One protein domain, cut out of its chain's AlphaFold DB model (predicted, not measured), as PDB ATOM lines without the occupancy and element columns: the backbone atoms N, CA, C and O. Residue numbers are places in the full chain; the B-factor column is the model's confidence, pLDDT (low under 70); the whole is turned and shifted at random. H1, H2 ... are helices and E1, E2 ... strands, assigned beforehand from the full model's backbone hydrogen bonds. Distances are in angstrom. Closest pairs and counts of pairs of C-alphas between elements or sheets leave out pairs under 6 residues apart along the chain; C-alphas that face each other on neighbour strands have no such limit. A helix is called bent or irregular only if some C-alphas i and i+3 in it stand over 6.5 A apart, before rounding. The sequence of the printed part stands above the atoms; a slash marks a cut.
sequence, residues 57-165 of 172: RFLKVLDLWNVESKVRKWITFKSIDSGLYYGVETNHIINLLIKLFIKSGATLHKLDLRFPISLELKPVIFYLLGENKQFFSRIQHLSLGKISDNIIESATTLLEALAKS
ATOM      1  N   ARG A  57     -20.332 -44.128 -23.668       95.19
ATOM      2  CA  ARG A  57     -19.409 -44.043 -22.519       95.19
ATOM      3  C   ARG A  57     -18.096 -44.800 -22.709       95.19
ATOM      4  O   ARG A  57     -17.124 -44.542 -22.002       95.19
ATOM      5  N   PHE A  58     -18.071 -45.782 -23.612       96.06
ATOM      6  CA  PHE A  58     -16.887 -46.606 -23.853       96.06
ATOM      7  C   PHE A  58     -15.901 -45.961 -24.824       96.06
ATOM      8  O   PHE A  58     -14.779 -46.453 -24.923       96.06
ATOM      9  N   LEU A  59     -16.279 -44.870 -25.499       97.56
ATOM     10  CA  LEU A  59     -15.422 -44.202 -26.470       97.56
ATOM     11  C   LEU A  59     -14.123 -43.711 -25.813       97.56
ATOM     12  O   LEU A  59     -14.143 -43.017 -24.792       97.56
ATOM     13  N   LYS A  60     -12.987 -44.061 -26.423       97.50
ATOM     14  CA  LYS A  60     -11.638 -43.640 -26.006       97.50
ATOM     15  C   LYS A  60     -10.880 -42.891 -27.088       97.50
ATOM     16  O   LYS A  60      -9.977 -42.124 -26.753       97.50
ATOM     17  N   VAL A  61     -11.228 -43.106 -28.350       97.38
ATOM     18  CA  VAL A  61     -10.584 -42.474 -29.498       97.38
ATOM     19  C   VAL A  61     -11.610 -41.622 -30.225       97.38
ATOM     20  O   VAL A  61     -12.641 -42.129 -30.664       97.38
ATOM     21  N   LEU A  62     -11.321 -40.329 -30.358       96.88
ATOM     22  CA  LEU A  62     -12.092 -39.420 -31.195       96.88
ATOM     23  C   LEU A  62     -11.193 -38.888 -32.305       96.88
ATOM     24  O   LEU A  62     -10.285 -38.102 -32.055       96.88
ATOM     25  N   ASP A  63     -11.464 -39.329 -33.526       95.81
ATOM     26  CA  ASP A  63     -10.809 -38.859 -34.742       95.81
ATOM     27  C   ASP A  63     -11.872 -38.212 -35.629       95.81
ATOM     28  O   ASP A  63     -12.775 -38.896 -36.118       95.81
ATOM     29  N   LEU A  64     -11.795 -36.888 -35.788       93.69
ATOM     30  CA  LEU A  64     -12.834 -36.120 -36.479       93.69
ATOM     31  C   LEU A  64     -12.946 -36.496 -37.961       93.69
ATOM     32  O   LEU A  64     -14.054 -36.507 -38.501       93.69
ATOM     33  N   TRP A  65     -11.834 -36.868 -38.597       92.06
ATOM     34  CA  TRP A  65     -11.823 -37.335 -39.980       92.06
ATOM     35  C   TRP A  65     -12.532 -38.681 -40.120       92.06
ATOM     36  O   TRP A  65     -13.392 -38.860 -40.985       92.06
ATOM     37  N   ASN A  66     -12.215 -39.636 -39.243       95.00
ATOM     38  CA  ASN A  66     -12.855 -40.949 -39.279       95.00
ATOM     39  C   ASN A  66     -14.341 -40.870 -38.919       95.00
ATOM     40  O   ASN A  66     -15.152 -41.541 -39.558       95.00
ATOM     41  N   VAL A  67     -14.711 -40.047 -37.934       95.69
ATOM     42  CA  VAL A  67     -16.117 -39.815 -37.576       95.69
ATOM     43  C   VAL A  67     -16.889 -39.295 -38.782       95.69
ATOM     44  O   VAL A  67     -17.906 -39.882 -39.150       95.69
ATOM     45  N   GLU A  68     -16.377 -38.263 -39.444       93.50
ATOM     46  CA  GLU A  68     -17.021 -37.680 -40.617       93.50
ATOM     47  C   GLU A  68     -17.145 -38.677 -41.773       93.50
ATOM     48  O   GLU A  68     -18.244 -38.896 -42.291       93.50
ATOM     49  N   SER A  69     -16.064 -39.396 -42.080       92.00
ATOM     50  CA  SER A  69     -16.062 -40.419 -43.125       92.00
ATOM     51  C   SER A  69     -17.075 -41.537 -42.850       92.00
ATOM     52  O   SER A  69     -17.762 -42.008 -43.763       92.00
ATOM     53  N   LYS A  70     -17.196 -41.988 -41.594       94.69
ATOM     54  CA  LYS A  70     -18.142 -43.048 -41.206       94.69
ATOM     55  C   LYS A  70     -19.581 -42.565 -41.201       94.69
ATOM     56  O   LYS A  70     -20.443 -43.330 -41.622       94.69
ATOM     57  N   VAL A  71     -19.833 -41.329 -40.778       94.00
ATOM     58  CA  VAL A  71     -21.165 -40.719 -40.846       94.00
ATOM     59  C   VAL A  71     -21.610 -40.596 -42.297       94.00
ATOM     60  O   VAL A  71     -22.686 -41.090 -42.620       94.00
ATOM     61  N   ARG A  72     -20.767 -40.071 -43.198       91.31
ATOM     62  CA  ARG A  72     -21.076 -40.034 -44.638       91.31
ATOM     63  C   ARG A  72     -21.421 -41.420 -45.172       91.31
ATOM     64  O   ARG A  72     -22.475 -41.607 -45.762       91.31
ATOM     65  N   LYS A  73     -20.570 -42.417 -44.899       91.06
ATOM     66  CA  LYS A  73     -20.812 -43.808 -45.319       91.06
ATOM     67  C   LYS A  73     -22.107 -44.380 -44.746       91.06
ATOM     68  O   LYS A  73     -22.754 -45.169 -45.422       91.06
ATOM     69  N   TRP A  74     -22.468 -44.034 -43.514       92.56
ATOM     70  CA  TRP A  74     -23.711 -44.484 -42.889       92.56
ATOM     71  C   TRP A  74     -24.930 -43.860 -43.559       92.56
ATOM     72  O   TRP A  74     -25.832 -44.600 -43.935       92.56
ATOM     73  N   ILE A  75     -24.906 -42.548 -43.803       89.56
ATOM     74  CA  ILE A  75     -25.966 -41.835 -44.523       89.56
ATOM     75  C   ILE A  75     -26.132 -42.418 -45.931       89.56
ATOM     76  O   ILE A  75     -27.231 -42.823 -46.292       89.56
ATOM     77  N   THR A  76     -25.048 -42.555 -46.703       87.38
ATOM     78  CA  THR A  76     -25.099 -43.140 -48.055       87.38
ATOM     79  C   THR A  76     -25.583 -44.590 -48.042       87.38
ATOM     80  O   THR A  76     -26.282 -45.010 -48.953       87.38
ATOM     81  N   PHE A  77     -25.228 -45.376 -47.021       86.94
ATOM     82  CA  PHE A  77     -25.683 -46.764 -46.909       86.94
ATOM     83  C   PHE A  77     -27.179 -46.876 -46.577       86.94
ATOM     84  O   PHE A  77     -27.797 -47.889 -46.899       86.94
ATOM     85  N   LYS A  78     -27.736 -45.882 -45.881       85.00
ATOM     86  CA  LYS A  78     -29.118 -45.885 -45.387       85.00
ATOM     87  C   LYS A  78     -30.090 -45.096 -46.259       85.00
ATOM     88  O   LYS A  78     -31.287 -45.351 -46.189       85.00
ATOM     89  N   SER A  79     -29.591 -44.156 -47.051       81.50
ATOM     90  CA  SER A  79     -30.406 -43.380 -47.973       81.50
ATOM     91  C   SER A  79     -30.754 -44.208 -49.205       81.50
ATOM     92  O   SER A  79     -29.918 -44.931 -49.749       81.50
ATOM     93  N   ILE A  80     -32.005 -44.090 -49.640       71.25
ATOM     94  CA  ILE A  80     -32.509 -44.715 -50.867       71.25
ATOM     95  C   ILE A  80     -31.963 -43.987 -52.109       71.25
ATOM     96  O   ILE A  80     -31.811 -44.606 -53.161       71.25
ATOM     97  N   ASP A  81     -31.613 -42.700 -51.979       66.31
ATOM     98  CA  ASP A  81     -31.059 -41.877 -53.054       66.31
ATOM     99  C   ASP A  81     -29.574 -41.561 -52.802       66.31
ATOM    100  O   ASP A  81     -29.188 -40.777 -51.929       66.31
ATOM    101  N   SER A  82     -28.708 -42.199 -53.590       59.28
ATOM    102  CA  SER A  82     -27.250 -42.060 -53.508       59.28
ATOM    103  C   SER A  82     -26.711 -40.707 -54.004       59.28
ATOM    104  O   SER A  82     -25.496 -40.507 -53.987       59.28
ATOM    105  N   GLY A  83     -27.573 -39.800 -54.485       56.72
ATOM    106  CA  GLY A  83     -27.186 -38.534 -55.124       56.72
ATOM    107  C   GLY A  83     -27.084 -37.300 -54.215       56.72
ATOM    108  O   GLY A  83     -26.731 -36.226 -54.704       56.72
ATOM    109  N   LEU A  84     -27.395 -37.402 -52.919       57.41
ATOM    110  CA  LEU A  84     -27.481 -36.230 -52.036       57.41
ATOM    111  C   LEU A  84     -26.108 -35.627 -51.676       57.41
ATOM    112  O   LEU A  84     -25.135 -36.315 -51.377       57.41
ATOM    113  N   TYR A  85     -26.040 -34.292 -51.664       56.94
ATOM    114  CA  TYR A  85     -24.861 -33.513 -51.275       56.94
ATOM    115  C   TYR A  85     -24.792 -33.403 -49.737       56.94
ATOM    116  O   TYR A  85     -25.273 -32.445 -49.145       56.94
ATOM    117  N   TYR A  86     -24.201 -34.406 -49.083       61.72
ATOM    118  CA  TYR A  86     -24.315 -34.694 -47.638       61.72
ATOM    119  C   TYR A  86     -23.688 -33.697 -46.639       61.72
ATOM    120  O   TYR A  86     -23.410 -34.078 -45.501       61.72
ATOM    121  N   GLY A  87     -23.378 -32.456 -47.018       70.50
ATOM    122  CA  GLY A  87     -22.632 -31.535 -46.149       70.50
ATOM    123  C   GLY A  87     -23.361 -31.217 -44.838       70.50
ATOM    124  O   GLY A  87     -22.802 -31.379 -43.751       70.50
ATOM    125  N   VAL A  88     -24.629 -30.811 -44.935       77.00
ATOM    126  CA  VAL A  88     -25.422 -30.348 -43.784       77.00
ATOM    127  C   VAL A  88     -25.866 -31.521 -42.910       77.00
ATOM    128  O   VAL A  88     -25.765 -31.451 -41.682       77.00
ATOM    129  N   GLU A  89     -26.298 -32.622 -43.526       81.44
ATOM    130  CA  GLU A  89     -26.739 -33.838 -42.840       81.44
ATOM    131  C   GLU A  89     -25.601 -34.462 -42.038       81.44
ATOM    132  O   GLU A  89     -25.760 -34.798 -40.862       81.44
ATOM    133  N   THR A  90     -24.417 -34.536 -42.646       89.00
ATOM    134  CA  THR A  90     -23.217 -35.049 -41.986       89.00
ATOM    135  C   THR A  90     -22.882 -34.215 -40.752       89.00
ATOM    136  O   THR A  90     -22.695 -34.775 -39.671       89.00
ATOM    137  N   ASN A  91     -22.895 -32.882 -40.857       90.25
ATOM    138  CA  ASN A  91     -22.614 -32.007 -39.718       90.25
ATOM    139  C   ASN A  91     -23.642 -32.161 -38.597       90.25
ATOM    140  O   ASN A  91     -23.260 -32.216 -37.425       90.25
ATOM    141  N   HIS A  92     -24.934 -32.265 -38.922       91.50
ATOM    142  CA  HIS A  92     -25.975 -32.463 -37.915       91.50
ATOM    143  C   HIS A  92     -25.735 -33.745 -37.105       91.50
ATOM    144  O   HIS A  92     -25.698 -33.710 -35.872       91.50
ATOM    145  N   ILE A  93     -25.494 -34.859 -37.801       93.94
ATOM    146  CA  ILE A  93     -25.259 -36.164 -37.185       93.94
ATOM    147  C   ILE A  93     -23.964 -36.177 -36.359       93.94
ATOM    148  O   ILE A  93     -23.965 -36.668 -35.230       93.94
ATOM    149  N   ILE A  94     -22.873 -35.586 -36.858       95.06
ATOM    150  CA  ILE A  94     -21.606 -35.494 -36.115       95.06
ATOM    151  C   ILE A  94     -21.779 -34.694 -34.822       95.06
ATOM    152  O   ILE A  94     -21.317 -35.127 -33.766       95.06
ATOM    153  N   ASN A  95     -22.477 -33.557 -34.870       94.81
ATOM    154  CA  ASN A  95     -22.742 -32.752 -33.678       94.81
ATOM    155  C   ASN A  95     -23.561 -33.528 -32.636       94.81
ATOM    156  O   ASN A  95     -23.245 -33.475 -31.445       94.81
ATOM    157  N   LEU A  96     -24.579 -34.284 -33.061       95.69
ATOM    158  CA  LEU A  96     -25.348 -35.142 -32.157       95.69
ATOM    159  C   LEU A  96     -24.484 -36.235 -31.519       95.69
ATOM    160  O   LEU A  96     -24.567 -36.447 -30.309       95.69
ATOM    161  N   LEU A  97     -23.624 -36.893 -32.300       97.00
ATOM    162  CA  LEU A  97     -22.704 -37.910 -31.789       97.00
ATOM    163  C   LEU A  97     -21.725 -37.325 -30.767       97.00
ATOM    164  O   LEU A  97     -21.594 -37.865 -29.672       97.00
ATOM    165  N   ILE A  98     -21.090 -36.188 -31.069       96.06
ATOM    166  CA  ILE A  98     -20.163 -35.532 -30.136       96.06
ATOM    167  C   ILE A  98     -20.891 -35.122 -28.850       96.06
ATOM    168  O   ILE A  98     -20.395 -35.388 -27.755       96.06
ATOM    169  N   LYS A  99     -22.101 -34.553 -28.958       96.06
ATOM    170  CA  LYS A  99     -22.956 -34.240 -27.802       96.06
ATOM    171  C   LYS A  99     -23.203 -35.480 -26.935       96.06
ATOM    172  O   LYS A  99     -23.082 -35.391 -25.714       96.06
ATOM    173  N   LEU A 100     -23.536 -36.618 -27.547       96.12
ATOM    174  CA  LEU A 100     -23.748 -37.887 -26.846       96.12
ATOM    175  C   LEU A 100     -22.477 -38.373 -26.147       96.12
ATOM    176  O   LEU A 100     -22.528 -38.722 -24.971       96.12
ATOM    177  N   PHE A 101     -21.330 -38.342 -26.827       96.94
ATOM    178  CA  PHE A 101     -20.057 -38.773 -26.244       96.94
ATOM    179  C   PHE A 101     -19.703 -37.955 -25.005       96.94
ATOM    180  O   PHE A 101     -19.405 -38.536 -23.963       96.94
ATOM    181  N   ILE A 102     -19.830 -36.629 -25.079       95.69
ATOM    182  CA  ILE A 102     -19.551 -35.741 -23.946       95.69
ATOM    183  C   ILE A 102     -20.501 -36.033 -22.776       95.69
ATOM    184  O   ILE A 102     -20.053 -36.194 -21.643       95.69
ATOM    185  N   LYS A 103     -21.809 -36.152 -23.044       95.44
ATOM    186  CA  LYS A 103     -22.827 -36.373 -22.002       95.44
ATOM    187  C   LYS A 103     -22.806 -37.774 -21.388       95.44
ATOM    188  O   LYS A 103     -23.239 -37.937 -20.252       95.44
ATOM    189  N   SER A 104     -22.312 -38.776 -22.111       94.19
ATOM    190  CA  SER A 104     -22.276 -40.174 -21.649       94.19
ATOM    191  C   SER A 104     -21.278 -40.446 -20.515       94.19
ATOM    192  O   SER A 104     -21.244 -41.549 -19.970       94.19
ATOM    193  N   GLY A 105     -20.430 -39.468 -20.171       92.88
ATOM    194  CA  GLY A 105     -19.321 -39.661 -19.234       92.88
ATOM    195  C   GLY A 105     -18.117 -40.372 -19.859       92.88
ATOM    196  O   GLY A 105     -17.259 -40.881 -19.135       92.88
ATOM    197  N   ALA A 106     -18.033 -40.421 -21.193       95.75
ATOM    198  CA  ALA A 106     -16.845 -40.911 -21.877       95.75
ATOM    199  C   ALA A 106     -15.607 -40.102 -21.461       95.75
ATOM    200  O   ALA A 106     -15.675 -38.932 -21.087       95.75
ATOM    201  N   THR A 107     -14.443 -40.736 -21.522       95.81
ATOM    202  CA  THR A 107     -13.168 -40.093 -21.193       95.81
ATOM    203  C   THR A 107     -12.147 -40.517 -22.229       95.81
ATOM    204  O   THR A 107     -11.756 -41.690 -22.247       95.81
ATOM    205  N   LEU A 108     -11.740 -39.577 -23.079       96.19
ATOM    206  CA  LEU A 108     -10.866 -39.831 -24.216       96.19
ATOM    207  C   LEU A 108      -9.423 -40.073 -23.781       96.19
ATOM    208  O   LEU A 108      -8.914 -39.432 -22.865       96.19
ATOM    209  N   HIS A 109      -8.771 -40.996 -24.481       95.56
ATOM    210  CA  HIS A 109      -7.332 -41.247 -24.403       95.56
ATOM    211  C   HIS A 109      -6.610 -40.737 -25.657       95.56
ATOM    212  O   HIS A 109      -5.451 -40.333 -25.573       95.56
ATOM    213  N   LYS A 110      -7.285 -40.716 -26.812       95.75
ATOM    214  CA  LYS A 110      -6.750 -40.175 -28.064       95.75
ATOM    215  C   LYS A 110      -7.729 -39.186 -28.685       95.75
ATOM    216  O   LYS A 110      -8.914 -39.495 -28.824       95.75
ATOM    217  N   LEU A 111      -7.206 -38.035 -29.089       95.31
ATOM    218  CA  LEU A 111      -7.919 -37.005 -29.833       95.31
ATOM    219  C   LEU A 111      -7.126 -36.663 -31.098       95.31
ATOM    220  O   LEU A 111      -5.970 -36.253 -31.020       95.31
ATOM    221  N   ASP A 112      -7.745 -36.844 -32.257       94.19
ATOM    222  CA  ASP A 112      -7.167 -36.517 -33.558       94.19
ATOM    223  C   ASP A 112      -8.001 -35.418 -34.232       94.19
ATOM    224  O   ASP A 112      -9.163 -35.605 -34.604       94.19
ATOM    225  N   LEU A 113      -7.379 -34.244 -34.334       89.69
ATOM    226  CA  LEU A 113      -7.934 -32.988 -34.826       89.69
ATOM    227  C   LEU A 113      -7.513 -32.721 -36.274       89.69
ATOM    228  O   LEU A 113      -7.072 -31.628 -36.635       89.69
ATOM    229  N   ARG A 114      -7.637 -33.734 -37.129       88.25
ATOM    230  CA  ARG A 114      -7.652 -33.563 -38.584       88.25
ATOM    231  C   ARG A 114      -9.062 -33.165 -39.016       88.25
ATOM    232  O   ARG A 114      -9.900 -34.023 -39.281       88.25
ATOM    233  N   PHE A 115      -9.332 -31.861 -39.033       81.75
ATOM    234  CA  PHE A 115     -10.649 -31.324 -39.375       81.75
ATOM    235  C   PHE A 115     -11.000 -31.584 -40.853       81.75
ATOM    236  O   PHE A 115     -10.258 -31.158 -41.740       81.75
ATOM    237  N   PRO A 116     -12.133 -32.248 -41.146       83.44
ATOM    238  CA  PRO A 116     -12.695 -32.275 -42.493       83.44
ATOM    239  C   PRO A 116     -13.087 -30.863 -42.932       83.44
ATOM    240  O   PRO A 116     -13.708 -30.153 -42.153       83.44
ATOM    241  N   ILE A 117     -12.811 -30.483 -44.184       77.94
ATOM    242  CA  ILE A 117     -13.010 -29.112 -44.716       77.94
ATOM    243  C   ILE A 117     -14.450 -28.593 -44.555       77.94
ATOM    244  O   ILE A 117     -14.664 -27.387 -44.488       77.94
ATOM    245  N   SER A 118     -15.444 -29.478 -44.497       80.31
ATOM    246  CA  SER A 118     -16.852 -29.103 -44.343       80.31
ATOM    247  C   SER A 118     -17.393 -29.266 -42.922       80.31
ATOM    248  O   SER A 118     -18.588 -29.060 -42.733       80.31
ATOM    249  N   LEU A 119     -16.578 -29.686 -41.945       85.88
ATOM    250  CA  LEU A 119     -17.053 -29.949 -40.587       85.88
ATOM    251  C   LEU A 119     -17.280 -28.642 -39.825       85.88
ATOM    252  O   LEU A 119     -16.335 -27.918 -39.525       85.88
ATOM    253  N   GLU A 120     -18.528 -28.415 -39.429       87.81
ATOM    254  CA  GLU A 120     -18.927 -27.282 -38.597       87.81
ATOM    255  C   GLU A 120     -19.452 -27.780 -37.245       87.81
ATOM    256  O   GLU A 120     -20.449 -28.509 -37.170       87.81
ATOM    257  N   LEU A 121     -18.768 -27.410 -36.159       89.50
ATOM    258  CA  LEU A 121     -19.179 -27.755 -34.799       89.50
ATOM    259  C   LEU A 121     -20.051 -26.642 -34.217       89.50
ATOM    260  O   LEU A 121     -19.673 -25.476 -34.191       89.50
ATOM    261  N   LYS A 122     -21.225 -27.011 -33.708       92.06
ATOM    262  CA  LYS A 122     -22.173 -26.063 -33.124       92.06
ATOM    263  C   LYS A 122     -21.647 -25.522 -31.788       92.06
ATOM    264  O   LYS A 122     -21.125 -26.308 -30.995       92.06
ATOM    265  N   PRO A 123     -21.924 -24.249 -31.445       90.62
ATOM    266  CA  PRO A 123     -21.494 -23.640 -30.182       90.62
ATOM    267  C   PRO A 123     -21.848 -24.440 -28.918       90.62
ATOM    268  O   PRO A 123     -21.085 -24.474 -27.952       90.62
ATOM    269  N   VAL A 124     -22.981 -25.154 -28.940       92.56
ATOM    270  CA  VAL A 124     -23.426 -26.030 -27.843       92.56
ATOM    271  C   VAL A 124     -22.398 -27.109 -27.478       92.56
ATOM    272  O   VAL A 124     -22.317 -27.502 -26.318       92.56
ATOM    273  N   ILE A 125     -21.591 -27.575 -28.436       94.31
ATOM    274  CA  ILE A 125     -20.537 -28.563 -28.188       94.31
ATOM    275  C   ILE A 125     -19.466 -27.975 -27.273       94.31
ATOM    276  O   ILE A 125     -19.095 -28.605 -26.286       94.31
ATOM    277  N   PHE A 126     -19.013 -26.753 -27.549       91.19
ATOM    278  CA  PHE A 126     -17.981 -26.094 -26.750       91.19
ATOM    279  C   PHE A 126     -18.466 -25.779 -25.335       91.19
ATOM    280  O   PHE A 126     -17.724 -25.985 -24.375       91.19
ATOM    281  N   TYR A 127     -19.731 -25.375 -25.193       91.75
ATOM    282  CA  TYR A 127     -20.365 -25.227 -23.881       91.75
ATOM    283  C   TYR A 127     -20.336 -26.546 -23.090       91.75
ATOM    284  O   TYR A 127     -19.874 -26.582 -21.952       91.75
ATOM    285  N   LEU A 128     -20.746 -27.657 -23.715       94.25
ATOM    286  CA  LEU A 128     -20.745 -28.970 -23.064       94.25
ATOM    287  C   LEU A 128     -19.339 -29.439 -22.680       94.25
ATOM    288  O   LEU A 128     -19.184 -30.058 -21.630       94.25
ATOM    289  N   LEU A 129     -18.325 -29.147 -23.495       92.25
ATOM    290  CA  LEU A 129     -16.930 -29.460 -23.177       92.25
ATOM    291  C   LEU A 129     -16.418 -28.669 -21.968       92.25
ATOM    292  O   LEU A 129     -15.685 -29.225 -21.152       92.25
ATOM    293  N   GLY A 130     -16.824 -27.402 -21.831       88.19
ATOM    294  CA  GLY A 130     -16.498 -26.576 -20.666       88.19
ATOM    295  C   GLY A 130     -17.044 -27.155 -19.357       88.19
ATOM    296  O   GLY A 130     -16.318 -27.216 -18.361       88.19
ATOM    297  N   GLU A 131     -18.285 -27.645 -19.385       89.38
ATOM    298  CA  GLU A 131     -18.946 -28.275 -18.234       89.38
ATOM    299  C   GLU A 131     -18.379 -29.675 -17.929       89.38
ATOM    300  O   GLU A 131     -18.180 -30.049 -16.774       89.38
ATOM    301  N   ASN A 132     -18.062 -30.460 -18.963       90.56
ATOM    302  CA  ASN A 132     -17.663 -31.864 -18.835       90.56
ATOM    303  C   ASN A 132     -16.146 -32.047 -18.947       90.56
ATOM    304  O   ASN A 132     -15.645 -32.776 -19.806       90.56
ATOM    305  N   LYS A 133     -15.399 -31.443 -18.017       87.62
ATOM    306  CA  LYS A 133     -13.921 -31.488 -17.991       87.62
ATOM    307  C   LYS A 133     -13.338 -32.908 -18.002       87.62
ATOM    308  O   LYS A 133     -12.215 -33.111 -18.457       87.62
ATOM    309  N   GLN A 134     -14.090 -33.904 -17.522       91.62
ATOM    310  CA  GLN A 134     -13.651 -35.301 -17.541       91.62
ATOM    311  C   GLN A 134     -13.418 -35.835 -18.957       91.62
ATOM    312  O   GLN A 134     -12.517 -36.656 -19.129       91.62
ATOM    313  N   PHE A 135     -14.145 -35.336 -19.963       95.00
ATOM    314  CA  PHE A 135     -14.083 -35.838 -21.337       95.00
ATOM    315  C   PHE A 135     -12.659 -35.828 -21.915       95.00
ATOM    316  O   PHE A 135     -12.248 -36.785 -22.571       95.00
ATOM    317  N   PHE A 136     -11.873 -34.800 -21.587       93.31
ATOM    318  CA  PHE A 136     -10.484 -34.626 -22.028       93.31
ATOM    319  C   PHE A 136      -9.433 -34.938 -20.950       93.31
ATOM    320  O   PHE A 136      -8.239 -34.970 -21.236       93.31
ATOM    321  N   SER A 137      -9.852 -35.234 -19.717       91.19
ATOM    322  CA  SER A 137      -8.965 -35.355 -18.548       91.19
ATOM    323  C   SER A 137      -7.885 -36.447 -18.631       91.19
ATOM    324  O   SER A 137      -6.932 -36.421 -17.852       91.19
ATOM    325  N   ARG A 138      -8.022 -37.420 -19.542       93.38
ATOM    326  CA  ARG A 138      -7.080 -38.541 -19.714       93.38
ATOM    327  C   ARG A 138      -6.508 -38.642 -21.125       93.38
ATOM    328  O   ARG A 138      -6.086 -39.728 -21.518       93.38
ATOM    329  N   ILE A 139      -6.487 -37.542 -21.877       92.94
ATOM    330  CA  ILE A 139      -5.829 -37.527 -23.182       92.94
ATOM    331  C   ILE A 139      -4.345 -37.863 -23.001       92.94
ATOM    332  O   ILE A 139      -3.641 -37.252 -22.201       92.94
ATOM    333  N   GLN A 140      -3.899 -38.868 -23.748       92.00
ATOM    334  CA  GLN A 140      -2.519 -39.352 -23.821       92.00
ATOM    335  C   GLN A 140      -1.916 -39.059 -25.196       92.00
ATOM    336  O   GLN A 140      -0.716 -38.835 -25.313       92.00
ATOM    337  N   HIS A 141      -2.755 -39.041 -26.233       93.44
ATOM    338  CA  HIS A 141      -2.340 -38.796 -27.605       93.44
ATOM    339  C   HIS A 141      -3.192 -37.689 -28.213       93.44
ATOM    340  O   HIS A 141      -4.406 -37.840 -28.359       93.44
ATOM    341  N   LEU A 142      -2.540 -36.591 -28.583       92.62
ATOM    342  CA  LEU A 142      -3.134 -35.500 -29.341       92.62
ATOM    343  C   LEU A 142      -2.453 -35.438 -30.706       92.62
ATOM    344  O   LEU A 142      -1.227 -35.443 -30.796       92.62
ATOM    345  N   SER A 143      -3.239 -35.384 -31.771       92.31
ATOM    346  CA  SER A 143      -2.738 -35.138 -33.121       92.31
ATOM    347  C   SER A 143      -3.490 -33.962 -33.714       92.31
ATOM    348  O   SER A 143      -4.709 -33.881 -33.583       92.31
ATOM    349  N   LEU A 144      -2.763 -33.042 -34.342       90.00
ATOM    350  CA  LEU A 144      -3.326 -31.863 -34.983       90.00
ATOM    351  C   LEU A 144      -2.983 -31.901 -36.469       90.00
ATOM    352  O   LEU A 144      -1.819 -32.038 -36.839       90.00
ATOM    353  N   GLY A 145      -4.011 -31.830 -37.312       85.50
ATOM    354  CA  GLY A 145      -3.852 -31.755 -38.759       85.50
ATOM    355  C   GLY A 145      -3.749 -30.323 -39.266       85.50
ATOM    356  O   GLY A 145      -3.828 -29.360 -38.506       85.50
ATOM    357  N   LYS A 146      -3.652 -30.184 -40.591       82.81
ATOM    358  CA  LYS A 146      -3.838 -28.889 -41.246       82.81
ATOM    359  C   LYS A 146      -5.253 -28.380 -40.955       82.81
ATOM    360  O   LYS A 146      -6.223 -29.056 -41.288       82.81
ATOM    361  N   ILE A 147      -5.352 -27.196 -40.360       81.94
ATOM    362  CA  ILE A 147      -6.613 -26.477 -40.173       81.94
ATOM    363  C   ILE A 147      -6.795 -25.551 -41.377       81.94
ATOM    364  O   ILE A 147      -5.867 -24.838 -41.757       81.94
ATOM    365  N   SER A 148      -7.963 -25.602 -42.009       80.19
ATOM    366  CA  SER A 148      -8.354 -24.668 -43.064       80.19
ATOM    367  C   SER A 148      -8.973 -23.405 -42.468       80.19
ATOM    368  O   SER A 148      -9.615 -23.467 -41.419       80.19
ATOM    369  N   ASP A 149      -8.820 -22.272 -43.159       79.75
ATOM    370  CA  ASP A 149      -9.253 -20.957 -42.661       79.75
ATOM    371  C   ASP A 149     -10.734 -20.920 -42.263       79.75
ATOM    372  O   ASP A 149     -11.105 -20.304 -41.268       79.75
ATOM    373  N   ASN A 150     -11.573 -21.670 -42.979       77.44
ATOM    374  CA  ASN A 150     -13.005 -21.780 -42.714       77.44
ATOM    375  C   ASN A 150     -13.371 -22.540 -41.420       77.44
ATOM    376  O   ASN A 150     -14.532 -22.513 -41.031       77.44
ATOM    377  N   ILE A 151     -12.425 -23.223 -40.764       80.38
ATOM    378  CA  ILE A 151     -12.650 -23.994 -39.522       80.38
ATOM    379  C   ILE A 151     -11.807 -23.448 -38.358       80.38
ATOM    380  O   ILE A 151     -11.921 -23.932 -37.231       80.38
ATOM    381  N   ILE A 152     -10.990 -22.409 -38.583       84.56
ATOM    382  CA  ILE A 152     -10.089 -21.846 -37.563       84.56
ATOM    383  C   ILE A 152     -10.824 -21.524 -36.262       84.56
ATOM    384  O   ILE A 152     -10.308 -21.847 -35.194       84.56
ATOM    385  N   GLU A 153     -12.024 -20.950 -36.329       85.75
ATOM    386  CA  GLU A 153     -12.804 -20.612 -35.134       85.75
ATOM    387  C   GLU A 153     -13.170 -21.869 -34.329       85.75
ATOM    388  O   GLU A 153     -12.792 -21.989 -33.165       85.75
ATOM    389  N   SER A 154     -13.796 -22.862 -34.973       83.81
ATOM    390  CA  SER A 154     -14.152 -24.137 -34.333       83.81
ATOM    391  C   SER A 154     -12.931 -24.868 -33.766       83.81
ATOM    392  O   SER A 154     -12.991 -25.427 -32.669       83.81
ATOM    393  N   ALA A 155     -11.814 -24.861 -34.497       85.94
ATOM    394  CA  ALA A 155     -10.571 -25.478 -34.053       85.94
ATOM    395  C   ALA A 155      -9.984 -24.753 -32.835       85.94
ATOM    396  O   ALA A 155      -9.608 -25.405 -31.860       85.94
ATOM    397  N   THR A 156      -9.959 -23.420 -32.859       88.62
ATOM    398  CA  THR A 156      -9.452 -22.590 -31.758       88.62
ATOM    399  C   THR A 156     -10.287 -22.802 -30.499       88.62
ATOM    400  O   THR A 156      -9.732 -23.121 -29.450       88.62
ATOM    401  N   THR A 157     -11.619 -22.750 -30.595       89.81
ATOM    402  CA  THR A 157     -12.498 -22.976 -29.438       89.81
ATOM    403  C   THR A 157     -12.357 -24.393 -28.870       89.81
ATOM    404  O   THR A 157     -12.362 -24.580 -27.650       89.81
ATOM    405  N   LEU A 158     -12.182 -25.409 -29.726       88.31
ATOM    406  CA  LEU A 158     -11.949 -26.784 -29.277       88.31
ATOM    407  C   LEU A 158     -10.613 -26.924 -28.533       88.31
ATOM    408  O   LEU A 158     -10.558 -27.568 -27.484       88.31
ATOM    409  N   LEU A 159      -9.549 -26.309 -29.058       89.62
ATOM    410  CA  LEU A 159      -8.222 -26.306 -28.442       89.62
ATOM    411  C   LEU A 159      -8.211 -25.545 -27.111       89.62
ATOM    412  O   LEU A 159      -7.580 -25.996 -26.158       89.62
ATOM    413  N   GLU A 160      -8.957 -24.447 -26.993       90.00
ATOM    414  CA  GLU A 160      -9.134 -23.749 -25.717       90.00
ATOM    415  C   GLU A 160      -9.862 -24.613 -24.679       90.00
ATOM    416  O   GLU A 160      -9.460 -24.660 -23.512       90.00
ATOM    417  N   ALA A 161     -10.925 -25.318 -25.082       88.88
ATOM    418  CA  ALA A 161     -11.639 -26.243 -24.203       88.88
ATOM    419  C   ALA A 161     -10.734 -27.403 -23.746       88.88
ATOM    420  O   ALA A 161     -10.754 -27.798 -22.574       88.88
ATOM    421  N   LEU A 162      -9.894 -27.909 -24.651       89.12
ATOM    422  CA  LEU A 162      -8.864 -28.897 -24.347       89.12
ATOM    423  C   LEU A 162      -7.853 -28.357 -23.324       89.12
ATOM    424  O   LEU A 162      -7.672 -28.958 -22.268       89.12
ATOM    425  N   ALA A 163      -7.264 -27.186 -23.570       87.50
ATOM    426  CA  ALA A 163      -6.269 -26.585 -22.681       87.50
ATOM    427  C   ALA A 163      -6.805 -26.356 -21.255       87.50
ATOM    428  O   ALA A 163      -6.097 -26.584 -20.277       87.50
ATOM    429  N   LYS A 164      -8.082 -25.972 -21.115       85.12
ATOM    430  CA  LYS A 164      -8.743 -25.768 -19.810       85.12
ATOM    431  C   LYS A 164      -8.991 -27.058 -19.021       85.12
ATOM    432  O   LYS A 164      -9.225 -26.997 -17.814       85.12
ATOM    433  N   SER A 165      -9.006 -28.212 -19.685       79.75
ATOM    434  CA  SER A 165      -9.374 -29.503 -19.089       79.75
ATOM    435  C   SER A 165      -8.183 -30.435 -18.863       79.75
ATOM    436  O   SER A 165      -8.280 -31.369 -18.064       79.75
TER     437      SER A 165
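This is residues 57 to 165 of the 172 residues of an uncharacterized protein of Gigaspora rosea (UniProt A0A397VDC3). What would one see first? A small wall of three parallel strands, E1, E2 and E3, stands on one side, and across from it H3 is between H2 and H5, these three helices running nearly the same way. H1 leads off from the end of E1, and residues 77 to 83, of which 77 and 78 belong to H1, stick out; the layering is loose, and H1 and H5 only graze the sheet. What is the make-up? The 109 printed residues hold five named helices and three named strands, in the order E1 H1 H2 E2 H3 H4 E3 H5, and the class is mostly helix; the sheet's order is E1 E2 E3. How large is it? It is compact, with a radius of gyration of the C-alphas of 13.9 A and spans of 42 by 32 by 23 A.

Where does the first half lie? E1, residues 61 to 63, begins at C-alpha 61 (-10.584, -42.474, -29.498). H1, residues 64 to 78, is 21.0 A long, H2, residues 87 to 103, is 24.6 A, and E2 is residues 110 to 113. What follows? H3 is residues 123 to 131, 13.1 A long, H4 residues 133 to 136 and E3 residues 141 to 144. H5, residues 149 to 165, is 25.1 A long, ends at C-alpha 165 (-9.374, -29.503, -19.089) and is irregular, with C-alphas 150 and 153 7.7 A apart.

How do the strands pair? E1 and E2 are parallel at 9 degrees, with N 112 and O 62 2.8 A apart. E2 and E3 are parallel at 3 degrees, with N 113 and O 143 2.8 A apart. E1, H1 H2, E2 and E2, H3 H4, E3 are strand-helix-strand units, parallel neighbour strands with helices between, each with a right-handed crossover. How do the helices meet? H1 and H2 touch at a steep tilt of 62 degrees, opposite ways, closest at the C-alphas of Arg 72 and Thr 90, 6.0 A, H2 with residues 90 to 94 alone. H3 touches H2, closest C-alphas Lys 99 and Ile 125, 6.2 A, and H5, closest C-alphas Gly 130 and Ala 161, 6.0 A, each at a shallow tilt of 14 degrees, the same way. H4 touches residues 162 to 165 of H5 alone, closest C-alphas Lys 133 and Ser 165, 5.1 A. Are the helix backbones within hydrogen-bond range? In H1, H2 and H3 every O i to N i+4 pair is, in H5 11 of 13 are, and H4 is too short for such a pair.

How far does it reach? The two C-alphas farthest apart, those of Ile 80 and Lys 164, are 43.5 A apart. Is it unbroken? The printed part has no cut, and no link is long. Where is confidence low? Residues 81 to 86 are under 70 in pLDDT, and the mean of the printed part is 88.4.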